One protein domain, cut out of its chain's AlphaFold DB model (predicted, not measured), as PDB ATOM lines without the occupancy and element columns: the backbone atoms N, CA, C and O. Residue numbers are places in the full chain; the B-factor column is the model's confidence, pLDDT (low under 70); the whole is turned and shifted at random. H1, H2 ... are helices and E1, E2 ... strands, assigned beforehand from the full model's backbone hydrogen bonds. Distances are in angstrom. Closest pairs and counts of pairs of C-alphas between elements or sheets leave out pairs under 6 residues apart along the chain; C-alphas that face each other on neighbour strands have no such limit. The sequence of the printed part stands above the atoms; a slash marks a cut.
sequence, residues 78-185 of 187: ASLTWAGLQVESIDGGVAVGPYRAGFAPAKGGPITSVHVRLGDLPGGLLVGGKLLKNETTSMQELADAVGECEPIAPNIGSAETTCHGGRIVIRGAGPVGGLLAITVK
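AT A GLANCE: This is residues 78 to 185 of the 187 residues of an uncharacterized protein of Polyangiaceae bacterium (UniProt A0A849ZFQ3). A long, twisted sheet of eight antiparallel strands makes the body, each strand beside the next like slats of a twisted ribbon, with E4 and E10 in the middle. Helix H2 covers one face of the half made by E8 and E9, with the small hairpin E5 E6 beside H2 on that same side, while the short helix H1 sits by the opposite edge, near E1. The printed part has 108 residues, with two named helices and ten named strands in the order H1 E1 E2 E3 E4 E5 E6 H2 E7 E8 E9 E10; the class is mixed, helices and strands. The large sheet runs E1 E2 E3 E4 E10 E9 E8 E7. The whole is compact, with a radius of gyration of the C-alphas of 13.9 A and spans of 35 by 29 by 26 A.

IN THESE COORDINATES: In the large sheet, E1 is residues 87 to 90, E2 93 to 96, E3 99 to 103 and E4 111 to 117, 17.9 A long from C-alpha 111 at (112.830, 58.805, 104.316). E10, residues 179 to 184, is 16.8 A long and ends with C-alpha 184 at (110.527, 67.202, 104.462). E9, residues 166 to 171, measures 16.5 A, E8, residues 158 to 163, 16.3 A, and E7 is residues 153 to 155. E5 is residues 125 to 127 and E6 130 to 132. H2, residues 139 to 146, measures 10.6 A; H1, residues 78 to 82, begins with C-alpha 78 at (113.104, 48.425, 100.587).

HOW THE PARTS SIT: E4 and E10 are antiparallel at 169 degrees, with N 114 and O 182 2.9 A apart, within hydrogen-bond range. E1 E2 E3 E4 and E7 E8 E9 E10 are meanders, each strand the antiparallel neighbour of the one before. Within range are N 88 and O 95 of hairpin E1 E2 at 2.9 A, and N 161 and O 168 of hairpin E8 E9 at 3.0 A. E1 and E7 are the edge strands. H2 is on the sheet at a height of 9.5 A, over E8 and only just over E9, with 3 of its 8 C-alphas there; it runs along the strands, at 26 degrees to E8 on the local plane. The closest C-alphas of H2 and E8, those of Met 139 and Ala 159, are 7.2 A apart. Those of H2 and E5, Ala 145 and Val 127, are 6.2 A apart. In hairpin E5 E6, N 125 and O 132 are 2.8 A apart, within range. H1 is only just on the sheet, with 5 pairs of C-alphas within 10 A, and only grazes it. In H1 and H2 every O i to N i+4 pair is within hydrogen-bond range.

THE WHOLE: The two C-alphas farthest apart, those of Trp 82 and Ile 156, are 40.3 A apart. The printed part has no cut and no long link. Mean pLDDT of the printed part is 76.7; 20 residues are under 70, among them 105 to 108, 134 to 137 and 172 to 178.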
ATOM      1  N   ALA A  78     113.250  49.361 101.694       80.75
ATOM      2  CA  ALA A  78     113.104  48.425 100.587       80.75
ATOM      3  C   ALA A  78     113.528  49.076  99.262       80.75
ATOM      4  O   ALA A  78     114.343  48.509  98.539       80.75
ATOM      5  N   SER A  79     113.065  50.295  98.977       82.69
ATOM      6  CA  SER A  79     113.428  51.028  97.756       82.69
ATOM      7  C   SER A  79     114.945  51.197  97.594       82.69
ATOM      8  O   SER A  79     115.458  51.020  96.493       82.69
ATOM      9  N   LEU A  80     115.674  51.467  98.683       82.00
ATOM     10  CA  LEU A  80     117.137  51.574  98.651       82.00
ATOM     11  C   LEU A  80     117.812  50.232  98.337       82.00
ATOM     12  O   LEU A  80     118.733  50.182  97.524       82.00
ATOM     13  N   THR A  81     117.336  49.142  98.945       81.94
ATOM     14  CA  THR A  81     117.876  47.796  98.681       81.94
ATOM     15  C   THR A  81     117.586  47.317  97.258       81.94
ATOM     16  O   THR A  81     118.473  46.774  96.606       81.94
ATOM     17  N   TRP A  82     116.386  47.591  96.734       81.44
ATOM     18  CA  TRP A  82     116.008  47.298  95.347       81.44
ATOM     19  C   TRP A  82     116.844  48.090  94.337       81.44
ATOM     20  O   TRP A  82     117.141  47.583  93.259       81.44
ATOM     21  N   ALA A  83     117.271  49.303  94.692       81.31
ATOM     22  CA  ALA A  83     118.201  50.098  93.892       81.31
ATOM     23  C   ALA A  83     119.655  49.571  93.928       81.31
ATOM     24  O   ALA A  83     120.534  50.176  93.316       81.31
ATOM     25  N   GLY A  84     119.929  48.472  94.643       81.31
ATOM     26  CA  GLY A  84     121.264  47.879  94.758       81.31
ATOM     27  C   GLY A  84     122.241  48.712  95.590       81.31
ATOM     28  O   GLY A  84     123.454  48.529  95.488       81.31
ATOM     29  N   LEU A  85     121.737  49.650  96.397       84.06
ATOM     30  CA  LEU A  85     122.570  50.478  97.259       84.06
ATOM     31  C   LEU A  85     123.035  49.661  98.468       84.06
ATOM     32  O   LEU A  85     122.270  48.891  99.047       84.06
ATOM     33  N   GLN A  86     124.292  49.845  98.878       83.88
ATOM     34  CA  GLN A  86     124.791  49.260 100.121       83.88
ATOM     35  C   GLN A  86     124.225  50.054 101.300       83.88
ATOM     36  O   GLN A  86     124.662  51.175 101.569       83.88
ATOM     37  N   VAL A  87     123.212  49.482 101.951       85.31
ATOM     38  CA  VAL A  87     122.496  50.096 103.070       85.31
ATOM     39  C   VAL A  87     122.981  49.494 104.386       85.31
ATOM     40  O   VAL A  87     122.846  48.294 104.614       85.31
ATOM     41  N   GLU A  88     123.487  50.334 105.279       87.88
ATOM     42  CA  GLU A  88     123.838  49.975 106.653       87.88
ATOM     43  C   GLU A  88     122.771  50.529 107.607       87.88
ATOM     44  O   GLU A  88     122.402  51.703 107.535       87.88
ATOM     45  N   SER A  89     122.238  49.690 108.496       83.50
ATOM     46  CA  SER A  89     121.290  50.148 109.516       83.50
ATOM     47  C   SER A  89     122.038  50.895 110.615       83.50
ATOM     48  O   SER A  89     123.000  50.375 111.171       83.50
ATOM     49  N   ILE A  90     121.556  52.081 110.972       84.81
ATOM     50  CA  ILE A  90     122.104  52.899 112.062       84.81
ATOM     51  C   ILE A  90     120.986  53.267 113.036       84.81
ATOM     52  O   ILE A  90     119.804  53.119 112.722       84.81
ATOM     53  N   ASP A  91     121.343  53.759 114.220       81.75
ATOM     54  CA  ASP A  91     120.335  54.233 115.166       81.75
ATOM     55  C   ASP A  91     119.517  55.388 114.555       81.75
ATOM     56  O   ASP A  91     120.070  56.362 114.038       81.75
ATOM     57  N   GLY A  92     118.192  55.238 114.554       76.06
ATOM     58  CA  GLY A  92     117.258  56.208 113.977       76.06
ATOM     59  C   GLY A  92     117.191  56.286 112.442       76.06
ATOM     60  O   GLY A  92     116.479  57.155 111.933       76.06
ATOM     61  N   GLY A  93     117.870  55.417 111.678       86.38
ATOM     62  CA  GLY A  93     117.897  55.554 110.217       86.38
ATOM     63  C   GLY A  93     118.716  54.517 109.447       86.38
ATOM     64  O   GLY A  93     118.921  53.387 109.886       86.38
ATOM     65  N   VAL A  94     119.196  54.922 108.272       87.56
ATOM     66  CA  VAL A  94     120.149  54.158 107.453       87.56
ATOM     67  C   VAL A  94     121.308  55.013 106.974       87.56
ATOM     68  O   VAL A  94     121.176  56.212 106.737       87.56
ATOM     69  N   ALA A  95     122.446  54.367 106.774       88.69
ATOM     70  CA  ALA A  95     123.584  54.899 106.058       88.69
ATOM     71  C   ALA A  95     123.655  54.291 104.651       88.69
ATOM     72  O   ALA A  95     123.525  53.081 104.476       88.69
ATOM     73  N   VAL A  96     123.890  55.138 103.650       87.38
ATOM     74  CA  VAL A  96     124.217  54.733 102.276       87.38
ATOM     75  C   VAL A  96     125.493  55.474 101.896       87.38
ATOM     76  O   VAL A  96     125.452  56.652 101.548       87.38
ATOM     77  N   GLY A  97     126.651  54.829 102.047       86.44
ATOM     78  CA  GLY A  97     127.947  55.502 101.906       86.44
ATOM     79  C   GLY A  97     128.073  56.716 102.851       86.44
ATOM     80  O   GLY A  97     127.914  56.548 104.063       86.44
ATOM     81  N   PRO A  98     128.338  57.940 102.350       85.12
ATOM     82  CA  PRO A  98     128.433  59.146 103.182       85.12
ATOM     83  C   PRO A  98     127.064  59.729 103.580       85.12
ATOM     84  O   PRO A  98     126.991  60.609 104.438       85.12
ATOM     85  N   TYR A  99     125.969  59.247 102.986       87.19
ATOM     86  CA  TYR A  99     124.622  59.742 103.256       87.19
ATOM     87  C   TYR A  99     124.036  59.059 104.492       87.19
ATOM     88  O   TYR A  99     124.211  57.856 104.704       87.19
ATOM     89  N   ARG A 100     123.338  59.828 105.325       88.38
ATOM     90  CA  ARG A 100     122.628  59.359 106.520       88.38
ATOM     91  C   ARG A 100     121.165  59.763 106.388       88.38
ATOM     92  O   ARG A 100     120.871  60.953 106.384       88.38
ATOM     93  N   ALA A 101     120.268  58.798 106.245       87.88
ATOM     94  CA  ALA A 101     118.850  59.035 106.017       87.88
ATOM     95  C   ALA A 101     118.018  58.656 107.246       87.88
ATOM     96  O   ALA A 101     118.168  57.555 107.777       87.88
ATOM     97  N   GLY A 102     117.145  59.560 107.685       86.31
ATOM     98  CA  GLY A 102     116.182  59.331 108.759       86.31
ATOM     99  C   GLY A 102     114.806  58.974 108.202       86.31
ATOM    100  O   GLY A 102     114.383  59.523 107.182       86.31
ATOM    101  N   PHE A 103     114.102  58.068 108.878       83.50
ATOM    102  CA  PHE A 103     112.732  57.677 108.529       83.50
ATOM    103  C   PHE A 103     111.720  58.294 109.493       83.50
ATOM    104  O   PHE A 103     111.997  58.404 110.689       83.50
ATOM    105  N   ALA A 104     110.517  58.607 109.006       75.69
ATOM    106  CA  ALA A 104     109.381  58.906 109.877       75.69
ATOM    107  C   ALA A 104     108.088  58.230 109.372       75.69
ATOM    108  O   ALA A 104     107.729  58.437 108.213       75.69
ATOM    109  N   PRO A 105     107.366  57.464 110.220       66.56
ATOM    110  CA  PRO A 105     107.721  57.066 111.591       66.56
ATOM    111  C   PRO A 105     108.910  56.085 111.640       66.56
ATOM    112  O   PRO A 105     109.249  55.438 110.646       66.56
ATOM    113  N   ALA A 106     109.575  56.004 112.799       62.41
ATOM    114  CA  ALA A 106     110.751  55.158 112.992       62.41
ATOM    115  C   ALA A 106     110.407  53.679 112.735       62.41
ATOM    116  O   ALA A 106     109.457  53.159 113.315       62.41
ATOM    117  N   LYS A 107     111.237  53.015 111.918       54.88
ATOM    118  CA  LYS A 107     111.093  51.649 111.366       54.88
ATOM    119  C   LYS A 107     110.193  51.563 110.126       54.88
ATOM    120  O   LYS A 107     108.983  51.407 110.211       54.88
ATOM    121  N   GLY A 108     110.833  51.591 108.957       64.44
ATOM    122  CA  GLY A 108     110.222  51.207 107.678       64.44
ATOM    123  C   GLY A 108     109.348  52.264 107.000       64.44
ATOM    124  O   GLY A 108     108.892  52.018 105.887       64.44
ATOM    125  N   GLY A 109     109.142  53.428 107.629       76.06
ATOM    126  CA  GLY A 109     108.482  54.576 107.004       76.06
ATOM    127  C   GLY A 109     109.287  55.183 105.844       76.06
ATOM    128  O   GLY A 109     110.397  54.730 105.554       76.06
ATOM    129  N   PRO A 110     108.750  56.203 105.157       83.38
ATOM    130  CA  PRO A 110     109.495  56.949 104.151       83.38
ATOM    131  C   PRO A 110     110.660  57.728 104.774       83.38
ATOM    132  O   PRO A 110     110.601  58.178 105.922       83.38
ATOM    133  N   ILE A 111     111.720  57.914 103.990       84.75
ATOM    134  CA  ILE A 111     112.830  58.805 104.316       84.75
ATOM    135  C   ILE A 111     112.295  60.228 104.355       84.75
ATOM    136  O   ILE A 111     111.769  60.742 103.368       84.75
ATOM    137  N   THR A 112     112.465  60.873 105.496       82.94
ATOM    138  CA  THR A 112     112.024  62.246 105.731       82.94
ATOM    139  C   THR A 112     113.188  63.197 105.916       82.94
ATOM    140  O   THR A 112     113.006  64.399 105.740       82.94
ATOM    141  N   SER A 113     114.391  62.694 106.195       82.88
ATOM    142  CA  SER A 113     115.600  63.509 106.225       82.88
ATOM    143  C   SER A 113     116.793  62.805 105.593       82.88
ATOM    144  O   SER A 113     116.922  61.586 105.666       82.88
ATOM    145  N   VAL A 114     117.690  63.585 104.992       85.94
ATOM    146  CA  VAL A 114     118.997  63.122 104.514       85.94
ATOM    147  C   VAL A 114     120.062  64.108 104.976       85.94
ATOM    148  O   VAL A 114     119.927  65.319 104.802       85.94
ATOM    149  N   HIS A 115     121.129  63.578 105.561       85.56
ATOM    150  CA  HIS A 115     122.270  64.320 106.069       85.56
ATOM    151  C   HIS A 115     123.548  63.838 105.386       85.56
ATOM    152  O   HIS A 115     123.745  62.636 105.204       85.56
ATOM    153  N   VAL A 116     124.437  64.767 105.044       84.50
ATOM    154  CA  VAL A 116     125.767  64.450 104.517       84.50
ATOM    155  C   VAL A 116     126.774  65.516 104.929       84.50
ATOM    156  O   VAL A 116     126.454  66.706 104.988       84.50
ATOM    157  N   ARG A 117     128.004  65.100 105.238       82.50
ATOM    158  CA  ARG A 117     129.115  66.037 105.426       82.50
ATOM    159  C   ARG A 117     129.707  66.354 104.065       82.50
ATOM    160  O   ARG A 117     130.058  65.451 103.312       82.50
ATOM    161  N   LEU A 118     129.854  67.636 103.761       77.38
ATOM    162  CA  LEU A 118     130.379  68.070 102.467       77.38
ATOM    163  C   LEU A 118     131.845  67.637 102.266       77.38
ATOM    164  O   LEU A 118     132.245  67.314 101.151       77.38
ATOM    165  N   GLY A 119     132.627  67.520 103.343       75.88
ATOM    166  CA  GLY A 119     133.987  66.973 103.286       75.88
ATOM    167  C   GLY A 119     134.070  65.506 102.837       75.88
ATOM    168  O   GLY A 119     135.089  65.105 102.281       75.88
ATOM    169  N   ASP A 120     132.997  64.725 102.997       81.38
ATOM    170  CA  ASP A 120     132.963  63.302 102.617       81.38
ATOM    171  C   ASP A 120     132.621  63.098 101.125       81.38
ATOM    172  O   ASP A 120     132.546  61.969 100.640       81.38
ATOM    173  N   LEU A 121     132.405  64.188 100.379       78.25
ATOM    174  CA  LEU A 121     131.973  64.185  98.980       78.25
ATOM    175  C   LEU A 121     132.958  64.950  98.069       78.25
ATOM    176  O   LEU A 121     132.592  65.953  97.459       78.25
ATOM    177  N   PRO A 122     134.207  64.490  97.894       69.00
ATOM    178  CA  PRO A 122     135.211  65.219  97.107       69.00
ATOM    179  C   PRO A 122     134.812  65.430  95.633       69.00
ATOM    180  O   PRO A 122     135.298  66.352  94.988       69.00
ATOM    181  N   GLY A 123     133.905  64.601  95.096       74.94
ATOM    182  CA  GLY A 123     133.374  64.720  93.733       74.94
ATOM    183  C   GLY A 123     132.244  65.743  93.558       74.94
ATOM    184  O   GLY A 123     131.795  65.951  92.432       74.94
ATOM    185  N   GLY A 124     131.785  66.377  94.639       74.56
ATOM    186  CA  GLY A 124     130.622  67.256  94.625       74.56
ATOM    187  C   GLY A 124     129.342  66.592  95.136       74.56
ATOM    188  O   GLY A 124     129.297  65.408  95.473       74.56
ATOM    189  N   LEU A 125     128.281  67.384  95.187       77.25
ATOM    190  CA  LEU A 125     126.976  67.039  95.716       77.25
ATOM    191  C   LEU A 125     125.932  67.066  94.599       77.25
ATOM    192  O   LEU A 125     125.732  68.097  93.963       77.25
ATOM    193  N   LEU A 126     125.239  65.953  94.373       75.00
ATOM    194  CA  LEU A 126     124.123  65.915  93.431       75.00
ATOM    195  C   LEU A 126     122.828  66.326  94.145       75.00
ATOM    196  O   LEU A 126     122.395  65.626  95.062       75.00
ATOM    197  N   VAL A 127     122.218  67.433  93.722       75.00
ATOM    198  CA  VAL A 127     120.957  67.966  94.268       75.00
ATOM    199  C   VAL A 127     120.042  68.337  93.109       75.00
ATOM    200  O   VAL A 127     120.481  69.027  92.193       75.00
ATOM    201  N   GLY A 128     118.805  67.830  93.096       70.31
ATOM    202  CA  GLY A 128     117.861  68.108  92.001       70.31
ATOM    203  C   GLY A 128     118.380  67.692  90.614       70.31
ATOM    204  O   GLY A 128     118.053  68.313  89.609       70.31
ATOM    205  N   GLY A 129     119.273  66.695  90.547       69.25
ATOM    206  CA  GLY A 129     119.946  66.279  89.308       69.25
ATOM    207  C   GLY A 129     121.120  67.168  88.865       69.25
ATOM    208  O   GLY A 129     121.787  66.845  87.883       69.25
ATOM    209  N   LYS A 130     121.428  68.245  89.597       74.75
ATOM    210  CA  LYS A 130     122.573  69.128  89.347       74.75
ATOM    211  C   LYS A 130     123.745  68.758  90.251       74.75
ATOM    212  O   LYS A 130     123.587  68.629  91.462       74.75
ATOM    213  N   LEU A 131     124.934  68.600  89.668       78.12
ATOM    214  CA  LEU A 131     126.164  68.381  90.427       78.12
ATOM    215  C   LEU A 131     126.742  69.729  90.872       78.12
ATOM    216  O   LEU A 131     127.136  70.551  90.044       78.12
ATOM    217  N   LEU A 132     126.804  69.940  92.180       76.75
ATOM    218  CA  LEU A 132     127.356  71.122  92.828       76.75
ATOM    219  C   LEU A 132     128.758  70.803  93.355       76.75
ATOM    220  O   LEU A 132     128.971  69.775  93.989       76.75
ATOM    221  N   LYS A 133     129.747  71.651  93.069       79.62
ATOM    222  CA  LYS A 133     131.135  71.418  93.505       79.62
ATOM    223  C   LYS A 133     131.333  71.902  94.936       79.62
ATOM    224  O   LYS A 133     131.198  73.095  95.200       79.62
ATOM    225  N   ASN A 134     131.715  71.011  95.843       67.25
ATOM    226  CA  ASN A 134     131.727  71.302  97.280       67.25
ATOM    227  C   ASN A 134     132.626  72.468  97.693       67.25
ATOM    228  O   ASN A 134     132.353  73.091  98.705       67.25
ATOM    229  N   GLU A 135     133.665  72.798  96.929       65.69
ATOM    230  CA  GLU A 135     134.590  73.890  97.263       65.69
ATOM    231  C   GLU A 135     133.996  75.288  97.036       65.69
ATOM    232  O   GLU A 135     134.408  76.244  97.690       65.69
ATOM    233  N   THR A 136     133.025  75.413  96.127       63.41
ATOM    234  CA  THR A 136     132.458  76.710  95.717       63.41
ATOM    235  C   THR A 136     130.963  76.818  95.960       63.41
ATOM    236  O   THR A 136     130.415  77.899  95.780       63.41
ATOM    237  N   THR A 137     130.311  75.724  96.360       69.62
ATOM    238  CA  THR A 137     128.853  75.686  96.489       69.62
ATOM    239  C   THR A 137     128.389  76.627  97.594       69.62
ATOM    240  O   THR A 137     128.634  76.396  98.781       69.62
ATOM    241  N   SER A 138     127.697  77.687  97.194       74.81
ATOM    242  CA  SER A 138     127.036  78.604  98.119       74.81
ATOM    243  C   SER A 138     125.664  78.073  98.554       74.81
ATOM    244  O   SER A 138     125.048  77.251  97.875       74.81
ATOM    245  N   MET A 139     125.140  78.579  99.678       73.25
ATOM    246  CA  MET A 139     123.763  78.284 100.103       73.25
ATOM    247  C   MET A 139     122.740  78.715  99.038       73.25
ATOM    248  O   MET A 139     121.724  78.052  98.870       73.25
ATOM    249  N   GLN A 140     123.029  79.791  98.296       75.56
ATOM    250  CA  GLN A 140     122.170  80.253  97.209       75.56
ATOM    251  C   GLN A 140     122.156  79.255  96.049       75.56
ATOM    252  O   GLN A 140     121.088  78.872  95.601       75.56
ATOM    253  N   GLU A 141     123.316  78.752  95.622       77.62
ATOM    254  CA  GLU A 141     123.378  77.734  94.563       77.62
ATOM    255  C   GLU A 141     122.697  76.421  94.963       77.62
ATOM    256  O   GLU A 141     122.161  75.725  94.101       77.62
ATOM    257  N   LEU A 142     122.715  76.082  96.257       75.81
ATOM    258  CA  LEU A 142     121.959  74.957  96.805       75.81
ATOM    259  C   LEU A 142     120.455  75.206  96.756       75.81
ATOM    260  O   LEU A 142     119.730  74.325  96.307       75.81
ATOM    261  N   ALA A 143     119.997  76.385  97.179       75.44
ATOM    262  CA  ALA A 143     118.591  76.768  97.082       75.44
ATOM    263  C   ALA A 143     118.118  76.746  95.618       75.44
ATOM    264  O   ALA A 143     117.146  76.067  95.304       75.44
ATOM    265  N   ASP A 144     118.880  77.357  94.707       77.69
ATOM    266  CA  ASP A 144     118.577  77.407  93.272       77.69
ATOM    267  C   ASP A 144     118.561  76.012  92.616       77.69
ATOM    268  O   ASP A 144     117.835  75.783  91.651       77.69
ATOM    269  N   ALA A 145     119.388  75.075  93.097       73.88
ATOM    270  CA  ALA A 145     119.408  73.693  92.607       73.88
ATOM    271  C   ALA A 145     118.234  72.854  93.126       73.88
ATOM    272  O   ALA A 145     117.888  71.847  92.510       73.88
ATOM    273  N   VAL A 146     117.658  73.242  94.262       71.44
ATOM    274  CA  VAL A 146     116.487  72.586  94.840       71.44
ATOM    275  C   VAL A 146     115.207  73.115  94.198       71.44
ATOM    276  O   VAL A 146     114.390  72.318  93.746       71.44
ATOM    277  N   GLY A 147     115.059  74.434  94.078       72.81
ATOM    278  CA  GLY A 147     113.911  75.056  93.427       72.81
ATOM    279  C   GLY A 147     113.466  76.331  94.130       72.81
ATOM    280  O   GLY A 147     114.283  77.122  94.596       72.81
ATOM    281  N   GLU A 148     112.154  76.549  94.193       77.38
ATOM    282  CA  GLU A 148     111.588  77.722  94.856       77.38
ATOM    283  C   GLU A 148     111.765  77.618  96.377       77.38
ATOM    284  O   GLU A 148     111.198  76.738  97.033       77.38
ATOM    285  N   CYS A 149     112.569  78.528  96.933       78.88
ATOM    286  CA  CYS A 149     112.866  78.605  98.357       78.88
ATOM    287  C   CYS A 149     112.610  80.005  98.923       78.88
ATOM    288  O   CYS A 149     112.753  81.021  98.241       78.88
ATOM    289  N   GLU A 150     112.257  80.050 100.203       83.88
ATOM    290  CA  GLU A 150     112.189  81.266 101.001       83.88
ATOM    291  C   GLU A 150     113.582  81.918 101.122       83.88
ATOM    292  O   GLU A 150     114.614  81.245 100.987       83.88
ATOM    293  N   PRO A 151     113.655  83.228 101.416       83.44
ATOM    294  CA  PRO A 151     114.927  83.887 101.683       83.44
ATOM    295  C   PRO A 151     115.732  83.148 102.756       83.44
ATOM    296  O   PRO A 151     115.198  82.757 103.793       83.44
ATOM    297  N   ILE A 152     117.031  82.973 102.510       79.75
ATOM    298  CA  ILE A 152     117.930  82.291 103.445       79.75
ATOM    299  C   ILE A 152     117.983  83.085 104.754       79.75
ATOM    300  O   ILE A 152     118.380  84.252 104.763       79.75
ATOM    301  N   ALA A 153     117.632  82.434 105.861       76.94
ATOM    302  CA  ALA A 153     117.767  82.985 107.198       76.94
ATOM    303  C   ALA A 153     119.184  82.682 107.725       76.94
ATOM    304  O   ALA A 153     119.531  81.514 107.950       76.94
ATOM    305  N   PRO A 154     120.047  83.701 107.910       73.56
ATOM    306  CA  PRO A 154     121.345  83.492 108.529       73.56
ATOM    307  C   PRO A 154     121.158  83.248 110.030       73.56
ATOM    308  O   PRO A 154     120.621  84.088 110.748       73.56
ATOM    309  N   ASN A 155     121.654  82.115 110.515       73.44
ATOM    310  CA  ASN A 155     121.730  81.791 111.934       73.44
ATOM    311  C   ASN A 155     123.197  81.713 112.376       73.44
ATOM    312  O   ASN A 155     124.112  81.481 111.584       73.44
ATOM    313  N   ILE A 156     123.458  81.887 113.671       73.44
ATOM    314  CA  ILE A 156     124.827  81.777 114.191       73.44
ATOM    315  C   ILE A 156     125.330  80.343 113.959       73.44
ATOM    316  O   ILE A 156     124.812  79.388 114.532       73.44
ATOM    317  N   GLY A 157     126.331  80.191 113.087       72.69
ATOM    318  CA  GLY A 157     126.932  78.896 112.747       72.69
ATOM    319  C   GLY A 157     126.111  78.016 111.793       72.69
ATOM    320  O   GLY A 157     126.492  76.862 111.572       72.69
ATOM    321  N   SER A 158     125.013  78.522 111.220       77.94
ATOM    322  CA  SER A 158     124.248  77.804 110.195       77.94
ATOM    323  C   SER A 158     123.490  78.731 109.246       77.94
ATOM    324  O   SER A 158     123.114  79.837 109.611       77.94
ATOM    325  N   ALA A 159     123.242  78.271 108.027       77.62
ATOM    326  CA  ALA A 159     122.312  78.905 107.102       77.62
ATOM    327  C   ALA A 159     121.145  77.949 106.871       77.62
ATOM    328  O   ALA A 159     121.359  76.751 106.662       77.62
ATOM    329  N   GLU A 160     119.921  78.462 106.932       82.00
ATOM    330  CA  GLU A 160     118.723  77.669 106.672       82.00
ATOM    331  C   GLU A 160     117.807  78.361 105.668       82.00
ATOM    332  O   GLU A 160     117.759  79.587 105.580       82.00
ATOM    333  N   THR A 161     117.091  77.560 104.892       81.31
ATOM    334  CA  THR A 161     116.005  78.019 104.026       81.31
ATOM    335  C   THR A 161     114.942  76.930 103.933       81.31
ATOM    336  O   THR A 161     115.242  75.733 104.039       81.31
ATOM    337  N   THR A 162     113.693  77.344 103.762       83.38
ATOM    338  CA  THR A 162     112.573  76.455 103.461       83.38
ATOM    339  C   THR A 162     112.342  76.479 101.960       83.38
ATOM    340  O   THR A 162     112.195  77.548 101.385       83.38
ATOM    341  N   CYS A 163     112.273  75.317 101.329       77.00
ATOM    342  CA  CYS A 163     111.931  75.169  99.921       77.00
ATOM    343  C   CYS A 163     110.575  74.488  99.770       77.00
ATOM    344  O   CYS A 163     110.065  73.890 100.727       77.00
ATOM    345  N   HIS A 164     109.991  74.546  98.574       69.94
ATOM    346  CA  HIS A 164     108.782  73.781  98.291       69.94
ATOM    347  C   HIS A 164     109.025  72.287  98.596       69.94
ATOM    348  O   HIS A 164     109.915  71.647  98.039       69.94
ATOM    349  N   GLY A 165     108.282  71.744  99.564       64.50
ATOM    350  CA  GLY A 165     108.421  70.357 100.023       64.50
ATOM    351  C   GLY A 165     109.423  70.100 101.162       64.50
ATOM    352  O   GLY A 165     109.480  68.975 101.663       64.50
ATOM    353  N   GLY A 166     110.177  71.090 101.660       73.75
ATOM    354  CA  GLY A 166     111.112  70.822 102.758       73.75
ATOM    355  C   GLY A 166     111.981  71.970 103.254       73.75
ATOM    356  O   GLY A 166     111.740  73.139 102.994       73.75
ATOM    357  N   ARG A 167     112.998  71.626 104.040       78.38
ATOM    358  CA  ARG A 167     113.947  72.547 104.666       78.38
ATOM    359  C   ARG A 167     115.372  72.097 104.381       78.38
ATOM    360  O   ARG A 167     115.694  70.924 104.576       78.38
ATOM    361  N   ILE A 168     116.217  73.045 103.992       77.88
ATOM    362  CA  ILE A 168     117.659  72.872 103.817       77.88
ATOM    363  C   ILE A 168     118.366  73.582 104.967       77.88
ATOM    364  O   ILE A 168     118.093  74.748 105.251       77.88
ATOM    365  N   VAL A 169     119.299  72.893 105.616       80.38
ATOM    366  CA  VAL A 169     120.144  73.459 106.669       80.38
ATOM    367  C   VAL A 169     121.599  73.119 106.376       80.38
ATOM    368  O   VAL A 169     121.951  71.945 106.269       80.38
ATOM    369  N   ILE A 170     122.459  74.133 106.314       77.75
ATOM    370  CA  ILE A 170     123.915  73.967 106.318       77.75
ATOM    371  C   ILE A 170     124.439  74.417 107.673       77.75
ATOM    372  O   ILE A 170     124.243  75.564 108.068       77.75
ATOM    373  N   ARG A 171     125.123  73.528 108.395       77.19
ATOM    374  CA  ARG A 171     125.770  73.838 109.680       77.19
ATOM    375  C   ARG A 171     127.281  73.806 109.533       77.19
ATOM    376  O   ARG A 171     127.800  72.823 109.020       77.19
ATOM    377  N   GLY A 172     127.979  74.806 110.062       64.56
ATOM    378  CA  GLY A 172     129.444  74.851 110.089       64.56
ATOM    379  C   GLY A 172     130.055  75.982 109.261       64.56
ATOM    380  O   GLY A 172     129.409  76.591 108.410       64.56
ATOM    381  N   ALA A 173     131.322  76.284 109.555       53.06
ATOM    382  CA  ALA A 173     132.078  77.369 108.942       53.06
ATOM    383  C   ALA A 173     132.567  76.979 107.535       53.06
ATOM    384  O   ALA A 173     133.703  76.553 107.347       53.06
ATOM    385  N   GLY A 174     131.690  77.136 106.546       53.97
ATOM    386  CA  GLY A 174     132.045  77.091 105.130       53.97
ATOM    387  C   GLY A 174     131.851  75.739 104.426       53.97
ATOM    388  O   GLY A 174     131.470  74.744 105.049       53.97
ATOM    389  N   PRO A 175     132.115  75.701 103.107       52.97
ATOM    390  CA  PRO A 175     131.704  74.609 102.220       52.97
ATOM    391  C   PRO A 175     132.383  73.263 102.516       52.97
ATOM    392  O   PRO A 175     131.815  72.208 102.270       52.97
ATOM    393  N   VAL A 176     133.592  73.286 103.086       56.62
ATOM    394  CA  VAL A 176     134.431  72.086 103.274       56.62
ATOM    395  C   VAL A 176     134.174  71.389 104.620       56.62
ATOM    396  O   VAL A 176     134.362  70.182 104.746       56.62
ATOM    397  N   GLY A 177     133.697  72.126 105.629       58.03
ATOM    398  CA  GLY A 177     133.404  71.599 106.972       58.03
ATOM    399  C   GLY A 177     131.913  71.461 107.286       58.03
ATOM    400  O   GLY A 177     131.556  71.071 108.398       58.03
ATOM    401  N   GLY A 178     131.049  71.825 106.337       69.00
ATOM    402  CA  GLY A 178     129.613  71.915 106.543       69.00
ATOM    403  C   GLY A 178     128.912  70.556 106.619       69.00
ATOM    404  O   GLY A 178     129.202  69.642 105.843       69.00
ATOM    405  N   LEU A 179     127.948  70.430 107.530       77.81
ATOM    406  CA  LEU A 179     126.908  69.405 107.467       77.81
ATOM    407  C   LEU A 179     125.733  69.973 106.679       77.81
ATOM    408  O   LEU A 179     125.129  70.953 107.115       77.81
ATOM    409  N   LEU A 180     125.387  69.329 105.571       80.19
ATOM    410  CA  LEU A 180     124.142  69.580 104.865       80.19
ATOM    411  C   LEU A 180     123.062  68.635 105.395       80.19
ATOM    412  O   LEU A 180     123.278  67.427 105.500       80.19
ATOM    413  N   ALA A 181     121.898  69.189 105.705       81.44
ATOM    414  CA  ALA A 181     120.698  68.456 106.062       81.44
ATOM    415  C   ALA A 181     119.537  68.924 105.187       81.44
ATOM    416  O   ALA A 181     119.293  70.122 105.060       81.44
ATOM    417  N   ILE A 182     118.804  67.970 104.633       78.44
ATOM    418  CA  ILE A 182     117.544  68.199 103.935       78.44
ATOM    419  C   ILE A 182     116.457  67.434 104.680       78.44
ATOM    420  O   ILE A 182     116.673  66.298 105.102       78.44
ATOM    421  N   THR A 183     115.299  68.049 104.890       79.12
ATOM    422  CA  THR A 183     114.179  67.432 105.615       79.12
ATOM    423  C   THR A 183     112.853  67.804 104.970       79.12
ATOM    424  O   THR A 183     112.685  68.953 104.578       79.12
ATOM    425  N   VAL A 184     111.900  66.878 104.882       73.06
ATOM    426  CA  VAL A 184     110.527  67.202 104.462       73.06
ATOM    427  C   VAL A 184     109.838  68.066 105.517       73.06
ATOM    428  O   VAL A 184     110.035  67.882 106.721       73.06
ATOM    429  N   LYS A 185     109.015  69.020 105.082       65.25
ATOM    430  CA  LYS A 185     108.199  69.816 106.002       65.25
ATOM    431  C   LYS A 185     107.038  68.940 106.470       65.25
ATOM    432  O   LYS A 185     106.103  68.697 105.715       65.25
TER     433      LYS A 185